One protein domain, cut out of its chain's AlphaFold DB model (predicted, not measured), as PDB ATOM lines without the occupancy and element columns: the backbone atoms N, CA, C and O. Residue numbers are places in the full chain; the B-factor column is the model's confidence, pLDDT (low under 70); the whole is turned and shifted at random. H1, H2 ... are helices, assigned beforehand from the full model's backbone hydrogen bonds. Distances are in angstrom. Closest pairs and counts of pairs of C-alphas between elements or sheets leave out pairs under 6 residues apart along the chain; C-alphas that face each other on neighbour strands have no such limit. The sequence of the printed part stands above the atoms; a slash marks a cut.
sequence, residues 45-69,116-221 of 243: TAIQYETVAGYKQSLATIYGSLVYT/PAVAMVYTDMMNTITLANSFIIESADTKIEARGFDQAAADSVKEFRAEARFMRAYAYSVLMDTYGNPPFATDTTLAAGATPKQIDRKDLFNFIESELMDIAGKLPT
ATOM      1  N   THR A  45     113.192 184.980 167.081       79.81
ATOM      2  CA  THR A  45     114.411 184.887 166.259       79.81
ATOM      3  C   THR A  45     114.084 184.890 164.765       79.81
ATOM      4  O   THR A  45     114.791 185.526 163.991       79.81
ATOM      5  N   ALA A  46     112.985 184.244 164.359       77.38
ATOM      6  CA  ALA A  46     112.514 184.279 162.978       77.38
ATOM      7  C   ALA A  46     112.266 185.722 162.511       77.38
ATOM      8  O   ALA A  46     112.860 186.131 161.523       77.38
ATOM      9  N   ILE A  47     111.513 186.510 163.287       83.50
ATOM     10  CA  ILE A  47     111.187 187.907 162.959       83.50
ATOM     11  C   ILE A  47     112.425 188.817 163.058       83.50
ATOM     12  O   ILE A  47     112.637 189.673 162.204       83.50
ATOM     13  N   GLN A  48     113.272 188.640 164.080       89.25
ATOM     14  CA  GLN A  48     114.465 189.471 164.286       89.25
ATOM     15  C   GLN A  48     115.432 189.363 163.102       89.25
ATOM     16  O   GLN A  48     115.969 190.367 162.657       89.25
ATOM     17  N   TYR A  49     115.666 188.161 162.580       93.06
ATOM     18  CA  TYR A  49     116.692 187.935 161.558       93.06
ATOM     19  C   TYR A  49     116.157 187.965 160.118       93.06
ATOM     20  O   TYR A  49     116.888 187.622 159.191       93.06
ATOM     21  N   GLU A  50     114.913 188.407 159.908       90.81
ATOM     22  CA  GLU A  50     114.332 188.651 158.576       90.81
ATOM     23  C   GLU A  50     114.934 189.875 157.869       90.81
ATOM     24  O   GLU A  50     114.848 189.990 156.650       90.81
ATOM     25  N   THR A  51     115.562 190.799 158.605       93.62
ATOM     26  CA  THR A  51     116.103 192.044 158.040       93.62
ATOM     27  C   THR A  51     117.526 192.317 158.514       93.62
ATOM     28  O   THR A  51     117.887 191.991 159.645       93.62
ATOM     29  N   VAL A  52     118.326 192.999 157.685       94.00
ATOM     30  CA  VAL A  52     119.679 193.465 158.055       94.00
ATOM     31  C   VAL A  52     119.639 194.354 159.304       94.00
ATOM     32  O   VAL A  52     120.489 194.233 160.182       94.00
ATOM     33  N   ALA A  53     118.611 195.202 159.430       93.44
ATOM     34  CA  ALA A  53     118.403 196.041 160.610       93.44
ATOM     35  C   ALA A  53     118.247 195.213 161.893       93.44
ATOM     36  O   ALA A  53     118.764 195.586 162.946       93.44
ATOM     37  N   GLY A  54     117.579 194.065 161.804       93.38
ATOM     38  CA  GLY A  54     117.424 193.175 162.937       93.38
ATOM     39  C   GLY A  54     118.711 192.430 163.312       93.38
ATOM     40  O   GLY A  54     118.994 192.297 164.505       93.38
ATOM     41  N   TYR A  55     119.565 192.061 162.348       95.12
ATOM     42  CA  TYR A  55     120.936 191.628 162.669       95.12
ATOM     43  C   TYR A  55     121.704 192.736 163.381       95.12
ATOM     44  O   TYR A  55     122.260 192.508 164.449       95.12
ATOM     45  N   LYS A  56     121.679 193.957 162.849       93.19
ATOM     46  CA  LYS A  56     122.367 195.099 163.457       93.19
ATOM     47  C   LYS A  56     121.919 195.356 164.901       93.19
ATOM     48  O   LYS A  56     122.754 195.585 165.768       93.19
ATOM     49  N   GLN A  57     120.624 195.251 165.196       91.50
ATOM     50  CA  GLN A  57     120.112 195.365 166.566       91.50
ATOM     51  C   GLN A  57     120.600 194.224 167.476       91.50
ATOM     52  O   GLN A  57     120.917 194.454 168.647       91.50
ATOM     53  N   SER A  58     120.699 192.999 166.954       93.31
ATOM     54  CA  SER A  58     121.270 191.881 167.708       93.31
ATOM     55  C   SER A  58     122.767 192.082 167.974       93.31
ATOM     56  O   SER A  58     123.206 191.899 169.107       93.31
ATOM     57  N   LEU A  59     123.531 192.562 166.987       94.06
ATOM     58  CA  LEU A  59     124.939 192.924 167.161       94.06
ATOM     59  C   LEU A  59     125.108 194.037 168.205       94.06
ATOM     60  O   LEU A  59     125.938 193.922 169.102       94.06
ATOM     61  N   ALA A  60     124.268 195.074 168.159       91.50
ATOM     62  CA  ALA A  60     124.258 196.136 169.163       91.50
ATOM     63  C   ALA A  60     123.991 195.602 170.580       91.50
ATOM     64  O   ALA A  60     124.522 196.143 171.545       91.50
ATOM     65  N   THR A  61     123.221 194.518 170.719       90.50
ATOM     66  CA  THR A  61     123.002 193.856 172.017       90.50
ATOM     67  C   THR A  61     124.279 193.188 172.535       90.50
ATOM     68  O   THR A  61     124.550 193.251 173.733       90.50
ATOM     69  N   ILE A  62     125.098 192.605 171.649       93.44
ATOM     70  CA  ILE A  62     126.404 192.034 172.014       93.44
ATOM     71  C   ILE A  62     127.322 193.140 172.546       93.44
ATOM     72  O   ILE A  62     127.840 193.015 173.652       93.44
ATOM     73  N   TYR A  63     127.470 194.253 171.823       91.19
ATOM     74  CA  TYR A  63     128.252 195.400 172.308       91.19
ATOM     75  C   TYR A  63     127.679 195.991 173.602       91.19
ATOM     76  O   TYR A  63     128.418 196.263 174.547       91.19
ATOM     77  N   GLY A  64     126.355 196.136 173.675       88.00
ATOM     78  CA  GLY A  64     125.658 196.655 174.847       88.00
ATOM     79  C   GLY A  64     125.885 195.824 176.109       88.00
ATOM     80  O   GLY A  64     125.900 196.392 177.198       88.00
ATOM     81  N   SER A  65     126.138 194.517 175.977       87.19
ATOM     82  CA  SER A  65     126.424 193.638 177.119       87.19
ATOM     83  C   SER A  65     127.731 193.965 177.856       87.19
ATOM     84  O   SER A  65     127.864 193.603 179.020       87.19
ATOM     85  N   LEU A  66     128.659 194.707 177.234       84.69
ATOM     86  CA  LEU A  66     129.867 195.210 177.907       84.69
ATOM     87  C   LEU A  66     129.617 196.477 178.738       84.69
ATOM     88  O   LEU A  66     130.422 196.831 179.597       84.69
ATOM     89  N   VAL A  67     128.532 197.196 178.450       80.25
ATOM     90  CA  VAL A  67     128.221 198.497 179.062       80.25
ATOM     91  C   VAL A  67     127.122 198.357 180.106       80.25
ATOM     92  O   VAL A  67     127.148 199.024 181.137       80.25
ATOM     93  N   TYR A  68     126.140 197.502 179.831       71.81
ATOM     94  CA  TYR A  68     124.945 197.358 180.638       71.81
ATOM     95  C   TYR A  68     124.720 195.907 181.040       71.81
ATOM     96  O   TYR A  68     124.511 195.035 180.196       71.81
ATOM     97  N   THR A  69     124.654 195.685 182.349       66.25
ATOM     98  CA  THR A  69     124.276 194.401 182.926       66.25
ATOM     99  C   THR A  69     122.822 194.486 183.410       66.25
ATOM    100  O   THR A  69     122.535 195.256 184.332       66.25
ATOM    101  N   PRO A 116     131.272 190.138 194.595       77.94
ATOM    102  CA  PRO A 116     130.355 190.396 193.492       77.94
ATOM    103  C   PRO A 116     131.045 190.679 192.158       77.94
ATOM    104  O   PRO A 116     130.662 190.070 191.170       77.94
ATOM    105  N   ALA A 117     132.101 191.500 192.105       79.69
ATOM    106  CA  ALA A 117     132.752 191.802 190.825       79.69
ATOM    107  C   ALA A 117     133.370 190.556 190.164       79.69
ATOM    108  O   ALA A 117     133.260 190.391 188.952       79.69
ATOM    109  N   VAL A 118     133.945 189.639 190.956       85.44
ATOM    110  CA  VAL A 118     134.517 188.377 190.454       85.44
ATOM    111  C   VAL A 118     133.427 187.515 189.818       85.44
ATOM    112  O   VAL A 118     133.648 186.927 188.760       85.44
ATOM    113  N   ALA A 119     132.238 187.455 190.420       85.50
ATOM    114  CA  ALA A 119     131.100 186.733 189.854       85.50
ATOM    115  C   ALA A 119     130.482 187.457 188.641       85.50
ATOM    116  O   ALA A 119     130.071 186.808 187.674       85.50
ATOM    117  N   MET A 120     130.423 188.792 188.675       86.12
ATOM    118  CA  MET A 120     129.817 189.613 187.627       86.12
ATOM    119  C   MET A 120     130.649 189.615 186.345       86.12
ATOM    120  O   MET A 120     130.094 189.325 185.293       86.12
ATOM    121  N   VAL A 121     131.969 189.823 186.418       90.44
ATOM    122  CA  VAL A 121     132.858 189.764 185.240       90.44
ATOM    123  C   VAL A 121     132.748 188.411 184.543       90.44
ATOM    124  O   VAL A 121     132.586 188.343 183.323       90.44
ATOM    125  N   TYR A 122     132.753 187.329 185.320       92.19
ATOM    126  CA  TYR A 122     132.573 185.984 184.791       92.19
ATOM    127  C   TYR A 122     131.225 185.838 184.071       92.19
ATOM    128  O   TYR A 122     131.160 185.363 182.936       92.19
ATOM    129  N   THR A 123     130.142 186.264 184.723       90.50
ATOM    130  CA  THR A 123     128.778 186.143 184.191       90.50
ATOM    131  C   THR A 123     128.579 186.994 182.936       90.50
ATOM    132  O   THR A 123     128.023 186.504 181.953       90.50
ATOM    133  N   ASP A 124     129.081 188.226 182.928       91.19
ATOM    134  CA  ASP A 124     128.942 189.169 181.819       91.19
ATOM    135  C   ASP A 124     129.714 188.700 180.579       91.19
ATOM    136  O   ASP A 124     129.188 188.745 179.462       91.19
ATOM    137  N   MET A 125     130.923 188.155 180.752       94.75
ATOM    138  CA  MET A 125     131.683 187.590 179.632       94.75
ATOM    139  C   MET A 125     131.050 186.306 179.093       94.75
ATOM    140  O   MET A 125     130.941 186.140 177.877       94.75
ATOM    141  N   MET A 126     130.542 185.424 179.961       94.62
ATOM    142  CA  MET A 126     129.799 184.236 179.518       94.62
ATOM    143  C   MET A 126     128.492 184.604 178.795       94.62
ATOM    144  O   MET A 126     128.118 183.950 177.814       94.62
ATOM    145  N   ASN A 127     127.813 185.670 179.226       93.56
ATOM    146  CA  ASN A 127     126.650 186.217 178.532       93.56
ATOM    147  C   ASN A 127     127.036 186.773 177.151       93.56
ATOM    148  O   ASN A 127     126.414 186.412 176.153       93.56
ATOM    149  N   THR A 128     128.116 187.557 177.069       94.94
ATOM    150  CA  THR A 128     128.658 188.082 175.802       94.94
ATOM    151  C   THR A 128     128.953 186.948 174.814       94.94
ATOM    152  O   THR A 128     128.523 186.996 173.661       94.94
ATOM    153  N   ILE A 129     129.608 185.875 175.276       97.44
ATOM    154  CA  ILE A 129     129.887 184.669 174.480       97.44
ATOM    155  C   ILE A 129     128.592 184.011 173.992       97.44
ATOM    156  O   ILE A 129     128.498 183.612 172.832       97.44
ATOM    157  N   THR A 130     127.579 183.906 174.851       95.75
ATOM    158  CA  THR A 130     126.286 183.291 174.505       95.75
ATOM    159  C   THR A 130     125.544 184.093 173.434       95.75
ATOM    160  O   THR A 130     125.027 183.514 172.472       95.75
ATOM    161  N   LEU A 131     125.532 185.422 173.562       95.38
ATOM    162  CA  LEU A 131     124.944 186.328 172.577       95.38
ATOM    163  C   LEU A 131     125.692 186.249 171.239       95.38
ATOM    164  O   LEU A 131     125.060 186.086 170.195       95.38
ATOM    165  N   ALA A 132     127.027 186.266 171.270       97.88
ATOM    166  CA  ALA A 132     127.856 186.124 170.077       97.88
ATOM    167  C   ALA A 132     127.652 184.771 169.380       97.88
ATOM    168  O   ALA A 132     127.446 184.727 168.170       97.88
ATOM    169  N   ASN A 133     127.628 183.664 170.128       98.06
ATOM    170  CA  ASN A 133     127.351 182.332 169.585       98.06
ATOM    171  C   ASN A 133     125.967 182.267 168.928       98.06
ATOM    172  O   ASN A 133     125.836 181.734 167.828       98.06
ATOM    173  N   SER A 134     124.947 182.849 169.566       96.12
ATOM    174  CA  SER A 134     123.597 182.929 168.998       96.12
ATOM    175  C   SER A 134     123.591 183.713 167.685       96.12
ATOM    176  O   SER A 134     123.023 183.256 166.696       96.12
ATOM    177  N   PHE A 135     124.283 184.853 167.639       97.50
ATOM    178  CA  PHE A 135     124.429 185.644 166.419       97.50
ATOM    179  C   PHE A 135     125.155 184.874 165.313       97.50
ATOM    180  O   PHE A 135     124.729 184.901 164.162       97.50
ATOM    181  N   ILE A 136     126.235 184.156 165.634       98.31
ATOM    182  CA  ILE A 136     126.997 183.350 164.666       98.31
ATOM    183  C   ILE A 136     126.116 182.241 164.073       98.31
ATOM    184  O   ILE A 136     126.102 182.058 162.857       98.31
ATOM    185  N   ILE A 137     125.327 181.557 164.907       96.94
ATOM    186  CA  ILE A 137     124.355 180.549 164.459       96.94
ATOM    187  C   ILE A 137     123.318 181.174 163.530       96.94
ATOM    188  O   ILE A 137     122.967 180.588 162.507       96.94
ATOM    189  N   GLU A 138     122.780 182.335 163.898       96.94
ATOM    190  CA  GLU A 138     121.716 182.987 163.143       96.94
ATOM    191  C   GLU A 138     122.217 183.646 161.870       96.94
ATOM    192  O   GLU A 138     121.490 183.683 160.889       96.94
ATOM    193  N   SER A 139     123.468 184.074 161.830       97.12
ATOM    194  CA  SER A 139     124.077 184.646 160.639       97.12
ATOM    195  C   SER A 139     124.720 183.608 159.732       97.12
ATOM    196  O   SER A 139     125.224 184.024 158.706       97.12
ATOM    197  N   ALA A 140     124.716 182.305 160.037       97.06
ATOM    198  CA  ALA A 140     125.336 181.274 159.195       97.06
ATOM    199  C   ALA A 140     124.897 181.352 157.717       97.06
ATOM    200  O   ALA A 140     123.732 181.629 157.427       97.06
ATOM    201  N   ASP A 141     125.807 181.060 156.779       96.12
ATOM    202  CA  ASP A 141     125.561 181.227 155.333       96.12
ATOM    203  C   ASP A 141     124.309 180.472 154.864       96.12
ATOM    204  O   ASP A 141     123.465 181.041 154.179       96.12
ATOM    205  N   THR A 142     124.106 179.246 155.352       95.62
ATOM    206  CA  THR A 142     122.909 178.442 155.059       95.62
ATOM    207  C   THR A 142     121.609 179.109 155.512       95.62
ATOM    208  O   THR A 142     120.576 178.951 154.864       95.62
ATOM    209  N   LYS A 143     121.631 179.874 156.610       95.31
ATOM    210  CA  LYS A 143     120.466 180.631 157.081       95.31
ATOM    211  C   LYS A 143     120.273 181.934 156.319       95.31
ATOM    212  O   LYS A 143     119.129 182.307 156.078       95.31
ATOM    213  N   ILE A 144     121.353 182.618 155.940       95.19
ATOM    214  CA  ILE A 144     121.276 183.798 155.065       95.19
ATOM    215  C   ILE A 144     120.625 183.401 153.735       95.19
ATOM    216  O   ILE A 144     119.664 184.041 153.312       95.19
ATOM    217  N   GLU A 145     121.098 182.312 153.125       94.38
ATOM    218  CA  GLU A 145     120.556 181.763 151.878       94.38
ATOM    219  C   GLU A 145     119.084 181.373 152.027       94.38
ATOM    220  O   GLU A 145     118.249 181.780 151.220       94.38
ATOM    221  N   ALA A 146     118.733 180.649 153.096       94.56
ATOM    222  CA  ALA A 146     117.352 180.247 153.362       94.56
ATOM    223  C   ALA A 146     116.394 181.434 153.572       94.56
ATOM    224  O   ALA A 146     115.195 181.302 153.331       94.56
ATOM    225  N   ARG A 147     116.909 182.589 154.012       93.94
ATOM    226  CA  ARG A 147     116.140 183.829 154.202       93.94
ATOM    227  C   ARG A 147     116.045 184.689 152.942       93.94
ATOM    228  O   ARG A 147     115.293 185.655 152.941       93.94
ATOM    229  N   GLY A 148     116.762 184.335 151.873       94.19
ATOM    230  CA  GLY A 148     116.646 184.996 150.573       94.19
ATOM    231  C   GLY A 148     117.194 186.424 150.536       94.19
ATOM    232  O   GLY A 148     116.676 187.245 149.782       94.19
ATOM    233  N   PHE A 149     118.215 186.734 151.342       94.31
ATOM    234  CA  PHE A 149     118.910 188.019 151.244       94.31
ATOM    235  C   PHE A 149     119.560 188.190 149.868       94.31
ATOM    236  O   PHE A 149     120.101 187.240 149.298       94.31
ATOM    237  N   ASP A 150     119.538 189.418 149.347       95.69
ATOM    238  CA  ASP A 150     120.386 189.769 148.213       95.69
ATOM    239  C   ASP A 150     121.871 189.780 148.617       95.69
ATOM    240  O   ASP A 150     122.226 189.685 149.795       95.69
ATOM    241  N   GLN A 151     122.754 189.881 147.622       95.19
ATOM    242  CA  GLN A 151     124.196 189.810 147.848       95.19
ATOM    243  C   GLN A 151     124.698 190.916 148.788       95.19
ATOM    244  O   GLN A 151     125.502 190.638 149.671       95.19
ATOM    245  N   ALA A 152     124.198 192.145 148.640       95.12
ATOM    246  CA  ALA A 152     124.641 193.271 149.457       95.12
ATOM    247  C   ALA A 152     124.235 193.089 150.928       95.12
ATOM    248  O   ALA A 152     125.050 193.272 151.828       95.12
ATOM    249  N   ALA A 153     122.996 192.662 151.174       94.81
ATOM    250  CA  ALA A 153     122.510 192.350 152.510       94.81
ATOM    251  C   ALA A 153     123.261 191.164 153.134       94.81
ATOM    252  O   ALA A 153     123.610 191.208 154.315       94.81
ATOM    253  N   ALA A 154     123.538 190.119 152.349       95.94
ATOM    254  CA  ALA A 154     124.317 188.971 152.797       95.94
ATOM    255  C   ALA A 154     125.743 189.368 153.212       95.94
ATOM    256  O   ALA A 154     126.236 188.881 154.230       95.94
ATOM    257  N   ASP A 155     126.385 190.264 152.459       94.62
ATOM    258  CA  ASP A 155     127.733 190.748 152.759       94.62
ATOM    259  C   ASP A 155     127.755 191.589 154.043       94.62
ATOM    260  O   ASP A 155     128.575 191.315 154.920       94.62
ATOM    261  N   SER A 156     126.781 192.483 154.256       93.88
ATOM    262  CA  SER A 156     126.653 193.205 155.535       93.88
ATOM    263  C   SER A 156     126.467 192.262 156.731       93.88
ATOM    264  O   SER A 156     127.083 192.441 157.778       93.88
ATOM    265  N   VAL A 157     125.648 191.212 156.597       95.94
ATOM    266  CA  VAL A 157     125.461 190.230 157.682       95.94
ATOM    267  C   VAL A 157     126.754 189.451 157.967       95.94
ATOM    268  O   VAL A 157     127.028 189.115 159.123       95.94
ATOM    269  N   LYS A 158     127.571 189.168 156.945       95.56
ATOM    270  CA  LYS A 158     128.879 188.514 157.110       95.56
ATOM    271  C   LYS A 158     129.893 189.413 157.819       95.56
ATOM    272  O   LYS A 158     130.621 188.910 158.673       95.56
ATOM    273  N   GLU A 159     129.903 190.712 157.527       93.69
ATOM    274  CA  GLU A 159     130.714 191.699 158.258       93.69
ATOM    275  C   GLU A 159     130.315 191.739 159.742       93.69
ATOM    276  O   GLU A 159     131.156 191.553 160.622       93.69
ATOM    277  N   PHE A 160     129.013 191.818 160.037       95.56
ATOM    278  CA  PHE A 160     128.512 191.761 161.416       95.56
ATOM    279  C   PHE A 160     128.878 190.451 162.130       95.56
ATOM    280  O   PHE A 160     129.140 190.438 163.335       95.56
ATOM    281  N   ARG A 161     128.932 189.326 161.403       97.44
ATOM    282  CA  ARG A 161     129.378 188.034 161.954       97.44
ATOM    283  C   ARG A 161     130.852 188.067 162.346       97.44
ATOM    284  O   ARG A 161     131.211 187.458 163.356       97.44
ATOM    285  N   ALA A 162     131.698 188.753 161.578       96.50
ATOM    286  CA  ALA A 162     133.102 188.941 161.932       96.50
ATOM    287  C   ALA A 162     133.239 189.745 163.235       96.50
ATOM    288  O   ALA A 162     133.976 189.329 164.126       96.50
ATOM    289  N   GLU A 163     132.456 190.815 163.405       95.56
ATOM    290  CA  GLU A 163     132.414 191.580 164.659       95.56
ATOM    291  C   GLU A 163     131.925 190.742 165.851       95.56
ATOM    292  O   GLU A 163     132.542 190.748 166.914       95.56
ATOM    293  N   ALA A 164     130.866 189.945 165.689       97.31
ATOM    294  CA  ALA A 164     130.391 189.062 166.757       97.31
ATOM    295  C   ALA A 164     131.461 188.036 167.187       97.31
ATOM    296  O   ALA A 164     131.614 187.749 168.376       97.31
ATOM    297  N   ARG A 165     132.240 187.504 166.235       98.19
ATOM    298  CA  ARG A 165     133.379 186.615 166.528       98.19
ATOM    299  C   ARG A 165     134.503 187.339 167.255       98.19
ATOM    300  O   ARG A 165     135.042 186.777 168.207       98.19
ATOM    301  N   PHE A 166     134.805 188.580 166.874       97.50
ATOM    302  CA  PHE A 166     135.742 189.427 167.613       97.50
ATOM    303  C   PHE A 166     135.294 189.602 169.069       97.50
ATOM    304  O   PHE A 166     136.072 189.349 169.983       97.50
ATOM    305  N   MET A 167     134.019 189.929 169.297       97.25
ATOM    306  CA  MET A 167     133.464 190.093 170.645       97.25
ATOM    307  C   MET A 167     133.550 188.806 171.476       97.25
ATOM    308  O   MET A 167     133.889 188.853 172.658       97.25
ATOM    309  N   ARG A 168     133.307 187.639 170.860       98.25
ATOM    310  CA  ARG A 168     133.515 186.332 171.507       98.25
ATOM    311  C   ARG A 168     134.982 186.112 171.880       98.25
ATOM    312  O   ARG A 168     135.259 185.670 172.992       98.25
ATOM    313  N   ALA A 169     135.908 186.407 170.970       98.44
ATOM    314  CA  ALA A 169     137.343 186.272 171.209       98.44
ATOM    315  C   ALA A 169     137.821 187.211 172.330       98.44
ATOM    316  O   ALA A 169     138.554 186.779 173.218       98.44
ATOM    317  N   TYR A 170     137.337 188.456 172.350       97.69
ATOM    318  CA  TYR A 170     137.602 189.424 173.412       97.69
ATOM    319  C   TYR A 170     137.093 188.931 174.773       97.69
ATOM    320  O   TYR A 170     137.866 188.862 175.729       97.69
ATOM    321  N   ALA A 171     135.836 188.489 174.856       97.69
ATOM    322  CA  ALA A 171     135.276 187.949 176.093       97.69
ATOM    323  C   ALA A 171     136.072 186.733 176.601       97.69
ATOM    324  O   ALA A 171     136.343 186.609 177.796       97.69
ATOM    325  N   TYR A 172     136.524 185.864 175.692       98.62
ATOM    326  CA  TYR A 172     137.418 184.767 176.046       98.62
ATOM    327  C   TYR A 172     138.800 185.227 176.508       98.62
ATOM    328  O   TYR A 172     139.330 184.622 177.436       98.62
ATOM    329  N   SER A 173     139.376 186.282 175.925       98.44
ATOM    330  CA  SER A 173     140.652 186.828 176.402       98.44
ATOM    331  C   SER A 173     140.549 187.371 177.825       98.44
ATOM    332  O   SER A 173     141.415 187.070 178.642       98.44
ATOM    333  N   VAL A 174     139.447 188.054 178.151       97.62
ATOM    334  CA  VAL A 174     139.171 188.542 179.506       97.62
ATOM    335  C   VAL A 174     139.068 187.368 180.474       97.62
ATOM    336  O   VAL A 174     139.725 187.365 181.514       97.62
ATOM    337  N   LEU A 175     138.296 186.333 180.124       97.81
ATOM    338  CA  LEU A 175     138.133 185.156 180.980       97.81
ATOM    339  C   LEU A 175     139.435 184.358 181.153       97.81
ATOM    340  O   LEU A 175     139.699 183.816 182.226       97.81
ATOM    341  N   MET A 176     140.244 184.265 180.099       98.25
ATOM    342  CA  MET A 176     141.543 183.599 180.136       98.25
ATOM    343  C   MET A 176     142.524 184.337 181.050       98.25
ATOM    344  O   MET A 176     143.276 183.694 181.782       98.25
ATOM    345  N   ASP A 177     142.529 185.668 180.998       97.38
ATOM    346  CA  ASP A 177     143.386 186.505 181.835       97.38
ATOM    347  C   ASP A 177     143.009 186.393 183.319       97.38
ATOM    348  O   ASP A 177     143.851 186.083 184.161       97.38
ATOM    349  N   THR A 178     141.717 186.529 183.615       94.19
ATOM    350  CA  THR A 178     141.204 186.630 184.990       94.19
ATOM    351  C   THR A 178     140.953 185.285 185.679       94.19
ATOM    352  O   THR A 178     141.097 185.194 186.898       94.19
ATOM    353  N   TYR A 179     140.607 184.224 184.937       94.81
ATOM    354  CA  TYR A 179     140.242 182.913 185.509       94.81
ATOM    355  C   TYR A 179     141.074 181.740 184.968       94.81
ATOM    356  O   TYR A 179     140.981 180.624 185.488       94.81
ATOM    357  N   GLY A 180     141.875 181.945 183.920       96.06
ATOM    358  CA  GLY A 180     142.692 180.905 183.291       96.06
ATOM    359  C   GLY A 180     141.887 179.949 182.408       96.06
ATOM    360  O   GLY A 180     141.978 180.023 181.185       96.06
ATOM    361  N   ASN A 181     141.102 179.057 183.025       96.94
ATOM    362  CA  ASN A 181     140.442 177.921 182.365       96.94
ATOM    363  C   ASN A 181     138.899 178.014 182.461       96.94
ATOM    364  O   ASN A 181     138.277 177.269 183.233       96.94
ATOM    365  N   PRO A 182     138.244 178.933 181.727       96.56
ATOM    366  CA  PRO A 182     136.789 179.084 181.755       96.56
ATOM    367  C   PRO A 182     136.060 177.934 181.029       96.56
ATOM    368  O   PRO A 182     136.675 177.173 180.274       96.56
ATOM    369  N   PRO A 183     134.731 177.793 181.202       96.69
ATOM    370  CA  PRO A 183     133.905 176.946 180.354       96.69
ATOM    371  C   PRO A 183     133.955 177.403 178.897       96.69
ATOM    372  O   PRO A 183     133.820 178.585 178.577       96.69
ATOM    373  N   PHE A 184     134.101 176.441 177.998       97.88
ATOM    374  CA  PHE A 184     134.277 176.679 176.579       97.88
ATOM    375  C   PHE A 184     133.040 176.261 175.792       97.88
ATOM    376  O   PHE A 184     132.668 175.085 175.744       97.88
ATOM    377  N   ALA A 185     132.397 177.256 175.196       96.75
ATOM    378  CA  ALA A 185     131.160 177.162 174.451       96.75
ATOM    379  C   ALA A 185     131.313 177.930 173.139       96.75
ATOM    380  O   ALA A 185     131.541 179.138 173.121       96.75
ATOM    381  N   THR A 186     131.120 177.236 172.030       97.06
ATOM    382  CA  THR A 186     131.032 177.857 170.705       97.06
ATOM    383  C   THR A 186     129.597 177.792 170.192       97.06
ATOM    384  O   THR A 186     128.710 177.219 170.832       97.06
ATOM    385  N   ASP A 187     129.364 178.346 169.008       95.06
ATOM    386  CA  ASP A 187     128.136 178.165 168.238       95.06
ATOM    387  C   ASP A 187     127.784 176.677 168.078       95.06
ATOM    388  O   ASP A 187     126.625 176.303 168.234       95.06
ATOM    389  N   THR A 188     128.778 175.800 167.900       94.69
ATOM    390  CA  THR A 188     128.544 174.349 167.834       94.69
ATOM    391  C   THR A 188     128.066 173.763 169.166       94.69
ATOM    392  O   THR A 188     127.134 172.960 169.188       94.69
ATOM    393  N   THR A 189     128.651 174.193 170.291       94.12
ATOM    394  CA  THR A 189     128.246 173.765 171.639       94.12
ATOM    395  C   THR A 189     126.813 174.194 171.936       94.12
ATOM    396  O   THR A 189     126.012 173.393 172.422       94.12
ATOM    397  N   LEU A 190     126.491 175.447 171.604       91.50
ATOM    398  CA  LEU A 190     125.174 176.031 171.819       91.50
ATOM    399  C   LEU A 190     124.115 175.369 170.929       91.50
ATOM    400  O   LEU A 190     123.060 174.988 171.427       91.50
ATOM    401  N   ALA A 191     124.409 175.158 169.642       90.69
ATOM    402  CA  ALA A 191     123.510 174.471 168.714       90.69
ATOM    403  C   ALA A 191     123.218 173.019 169.134       90.69
ATOM    404  O   ALA A 191     122.118 172.520 168.908       90.69
ATOM    405  N   ALA A 192     124.180 172.353 169.776       92.12
ATOM    406  CA  ALA A 192     124.005 171.013 170.326       92.12
ATOM    407  C   ALA A 192     123.256 170.986 171.674       92.12
ATOM    408  O   ALA A 192     122.939 169.903 172.162       92.12
ATOM    409  N   GLY A 193     123.010 172.143 172.306       90.38
ATOM    410  CA  GLY A 193     122.457 172.220 173.663       90.38
ATOM    411  C   GLY A 193     123.345 171.540 174.711       90.38
ATOM    412  O   GLY A 193     122.849 171.050 175.725       90.38
ATOM    413  N   ALA A 194     124.650 171.445 174.446       91.06
ATOM    414  CA  ALA A 194     125.588 170.728 175.295       91.06
ATOM    415  C   ALA A 194     126.070 171.610 176.451       91.06
ATOM    416  O   ALA A 194     126.319 172.803 176.277       91.06
ATOM    417  N   THR A 195     126.279 171.011 177.625       92.12
ATOM    418  CA  THR A 195     126.921 171.703 178.746       92.12
ATOM    419  C   THR A 195     128.401 171.956 178.424       92.12
ATOM    420  O   THR A 195     129.132 170.987 178.182       92.12
ATOM    421  N   PRO A 196     128.869 173.218 178.442       93.69
ATOM    422  CA  PRO A 196     130.268 173.554 178.202       93.69
ATOM    423  C   PRO A 196     131.201 172.892 179.220       93.69
ATOM    424  O   PRO A 196     130.910 172.862 180.417       93.69
ATOM    425  N   LYS A 197     132.343 172.384 178.752       96.06
ATOM    426  CA  LYS A 197     133.440 171.911 179.613       96.06
ATOM    427  C   LYS A 197     134.515 172.985 179.711       96.06
ATOM    428  O   LYS A 197     134.608 173.826 178.824       96.06
ATOM    429  N   GLN A 198     135.336 172.947 180.757       97.31
ATOM    430  CA  GLN A 198     136.507 173.821 180.829       97.31
ATOM    431  C   GLN A 198     137.510 173.485 179.723       97.31
ATOM    432  O   GLN A 198     137.702 172.314 179.387       97.31
ATOM    433  N   ILE A 199     138.136 174.524 179.182       98.19
ATOM    434  CA  ILE A 199     139.253 174.436 178.239       98.19
ATOM    435  C   ILE A 199     140.564 174.746 178.964       98.19
ATOM    436  O   ILE A 199     140.577 175.516 179.925       98.19
ATOM    437  N   ASP A 200     141.663 174.141 178.518       98.06
ATOM    438  CA  ASP A 200     142.996 174.506 178.997       98.06
ATOM    439  C   ASP A 200     143.409 175.888 178.465       98.06
ATOM    440  O   ASP A 200     143.134 176.218 177.309       98.06
ATOM    441  N   ARG A 201     144.112 176.685 179.279       97.88
ATOM    442  CA  ARG A 201     144.573 178.032 178.915       97.88
ATOM    443  C   ARG A 201     145.328 178.069 177.587       97.88
ATOM    444  O   ARG A 201     145.137 179.002 176.811       97.88
ATOM    445  N   LYS A 202     146.178 177.076 177.305       98.25
ATOM    446  CA  LYS A 202     146.942 177.023 176.052       98.25
ATOM    447  C   LYS A 202     146.021 176.836 174.850       98.25
ATOM    448  O   LYS A 202     146.192 177.502 173.831       98.25
ATOM    449  N   ASP A 203     145.051 175.937 174.967       98.50
ATOM    450  CA  ASP A 203     144.103 175.661 173.890       98.50
ATOM    451  C   ASP A 203     143.149 176.840 173.682       98.50
ATOM    452  O   ASP A 203     142.824 177.175 172.542       98.50
ATOM    453  N   LEU A 204     142.771 177.528 174.764       98.56
ATOM    454  CA  LEU A 204     141.989 178.758 174.694       98.56
ATOM    455  C   LEU A 204     142.754 179.887 173.998       98.56
ATOM    456  O   LEU A 204     142.190 180.550 173.132       98.56
ATOM    457  N   PHE A 205     144.036 180.072 174.323       98.50
ATOM    458  CA  PHE A 205     144.889 181.041 173.636       98.50
ATOM    459  C   PHE A 205     144.937 180.766 172.127       98.50
ATOM    460  O   PHE A 205     144.675 181.664 171.330       98.50
ATOM    461  N   ASN A 206     145.191 179.511 171.737       98.69
ATOM    462  CA  ASN A 206     145.236 179.115 170.327       98.69
ATOM    463  C   ASN A 206     143.893 179.363 169.625       98.69
ATOM    464  O   ASN A 206     143.865 179.818 168.482       98.69
ATOM    465  N   PHE A 207     142.776 179.083 170.303       98.50
ATOM    466  CA  PHE A 207     141.445 179.375 169.780       98.50
ATOM    467  C   PHE A 207     141.259 180.877 169.534       98.50
ATOM    468  O   PHE A 207     140.897 181.257 168.421       98.50
ATOM    469  N   ILE A 208     141.558 181.723 170.527       98.56
ATOM    470  CA  ILE A 208     141.447 183.187 170.417       98.56
ATOM    471  C   ILE A 208     142.305 183.703 169.257       98.56
ATOM    472  O   ILE A 208     141.801 184.430 168.405       98.56
ATOM    473  N   GLU A 209     143.577 183.302 169.187       98.19
ATOM    474  CA  GLU A 209     144.485 183.713 168.111       98.19
ATOM    475  C   GLU A 209     143.942 183.298 166.738       98.19
ATOM    476  O   GLU A 209     143.872 184.120 165.825       98.19
ATOM    477  N   SER A 210     143.487 182.049 166.600       98.31
ATOM    478  CA  SER A 210     142.941 181.550 165.336       98.31
ATOM    479  C   SER A 210     141.675 182.291 164.897       98.31
ATOM    480  O   SER A 210     141.529 182.604 163.714       98.31
ATOM    481  N   GLU A 211     140.787 182.628 165.840       97.75
ATOM    482  CA  GLU A 211     139.584 183.413 165.565       97.75
ATOM    483  C   GLU A 211     139.955 184.811 165.070       97.75
ATOM    484  O   GLU A 211     139.439 185.244 164.040       97.75
ATOM    485  N   LEU A 212     140.872 185.491 165.767       96.69
ATOM    486  CA  LEU A 212     141.313 186.842 165.417       96.69
ATOM    487  C   LEU A 212     142.014 186.880 164.053       96.69
ATOM    488  O   LEU A 212     141.733 187.765 163.245       96.69
ATOM    489  N   MET A 213     142.871 185.901 163.756       97.06
ATOM    490  CA  MET A 213     143.547 185.808 162.459       97.06
ATOM    491  C   MET A 213     142.567 185.556 161.310       97.06
ATOM    492  O   MET A 213     142.708 186.151 160.243       97.06
ATOM    493  N   ASP A 214     141.547 184.718 161.517       96.62
ATOM    494  CA  ASP A 214     140.554 184.430 160.478       96.62
ATOM    495  C   ASP A 214     139.611 185.616 160.197       96.62
ATOM    496  O   ASP A 214     139.081 185.730 159.087       96.62
ATOM    497  N   ILE A 215     139.383 186.507 161.167       95.88
ATOM    498  CA  ILE A 215     138.504 187.677 160.993       95.88
ATOM    499  C   ILE A 215     139.238 188.975 160.661       95.88
ATOM    500  O   ILE A 215     138.582 189.914 160.219       95.88
ATOM    501  N   ALA A 216     140.563 189.048 160.808       90.31
ATOM    502  CA  ALA A 216     141.330 190.286 160.631       90.31
ATOM    503  C   ALA A 216     141.074 190.993 159.284       90.31
ATOM    504  O   ALA A 216     140.971 192.214 159.237       90.31
ATOM    505  N   GLY A 217     140.922 190.234 158.191       90.88
ATOM    506  CA  GLY A 217     140.605 190.771 156.857       90.88
ATOM    507  C   GLY A 217     139.109 190.903 156.541       90.88
ATOM    508  O   GLY A 217     138.762 191.228 155.410       90.88
ATOM    509  N   LYS A 218     138.231 190.581 157.498       91.81
ATOM    510  CA  LYS A 218     136.762 190.569 157.356       91.81
ATOM    511  C   LYS A 218     136.082 191.656 158.198       91.81
ATOM    512  O   LYS A 218     134.870 191.818 158.104       91.81
ATOM    513  N   LEU A 219     136.846 192.350 159.041       86.94
ATOM    514  CA  LEU A 219     136.374 193.501 159.802       86.94
ATOM    515  C   LEU A 219     136.355 194.756 158.911       86.94
ATOM    516  O   LEU A 219     137.138 194.836 157.958       86.94
ATOM    517  N   PRO A 220     135.497 195.747 159.218       82.00
ATOM    518  CA  PRO A 220     135.512 197.030 158.529       82.00
ATOM    519  C   PRO A 220     136.903 197.668 158.549       82.00
ATOM    520  O   PRO A 220     137.675 197.497 159.495       82.00
ATOM    521  N   THR A 221     137.212 198.448 157.512       79.81
ATOM    522  CA  THR A 221     138.459 199.220 157.489       79.81
ATOM    523  C   THR A 221     138.490 200.170 158.697       79.81
ATOM    524  O   THR A 221     137.460 200.770 159.025       79.81
TER     525      THR A 221
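This is residues 45 to 69 and 116 to 221 of the 243 residues of the protein "SusD-like_3 domain-containing protein" of Arachidicoccus ginsenosidivorans (UniProt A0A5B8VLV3). The long helix H5 runs through the middle, with H2 and H3 on one side of it, the three making an up-and-down bundle in which each runs against the one before it, and H7 along its other side. A loop with the small helix H6 packs on H3, and H1 and H4 lie near the end where H2 and H5 begin. The printed part has 131 residues, with seven named helices, H1 to H7 in order, and no named strand: all helix. It is compact, with a radius of gyration of the C-alphas of 14.9 A, and spans 43 by 32 by 29 A.

H5, residues 151 to 179, touches H3, residues 116 to 139, at a shallow tilt of 25 degrees, opposite ways; their closest C-alphas, of Ile 129 and Arg 168, are 5.0 A apart. H2, residues 52 to 64, touches H5 at a shallow tilt of 14 degrees, the same way, closest at the C-alphas of Val 52 and Ala 153, 6.3 A. H7, residues 201 to 215, touches H5 at a shallow tilt of 23 degrees, opposite ways, closest at the C-alphas of Ala 169 and Ile 208, 5.2 A. H6, residues 187 to 191, touches H3 at residues 130 to 137 alone, closest at the C-alphas of Asn 133 and Asp 187, 4.4 A. H4, residues 141 to 146, is close to H5 but not clearly touching. H1, residues 45 to 48, only just touches H2, with 3 pairs of C-alphas within 8 A, only at the corner. Every O i to N i+4 pair is within hydrogen-bond range in H2, H4, H5, H6 and H7, and 19 of 20 in H3; H1 is too short for one.

H5 measures 41.5 A from C-alpha 151 at (124.196, 189.810, 147.848), H3 33.9 A, H7 21.2 A to C-alpha 215 at (138.504, 187.677, 160.993), and H2 18.1 A.

Residues 70 to 115 are not printed, and C-alphas 69 and 116 are 12.8 A apart across this cut. Residue 69 alone has pLDDT under 70.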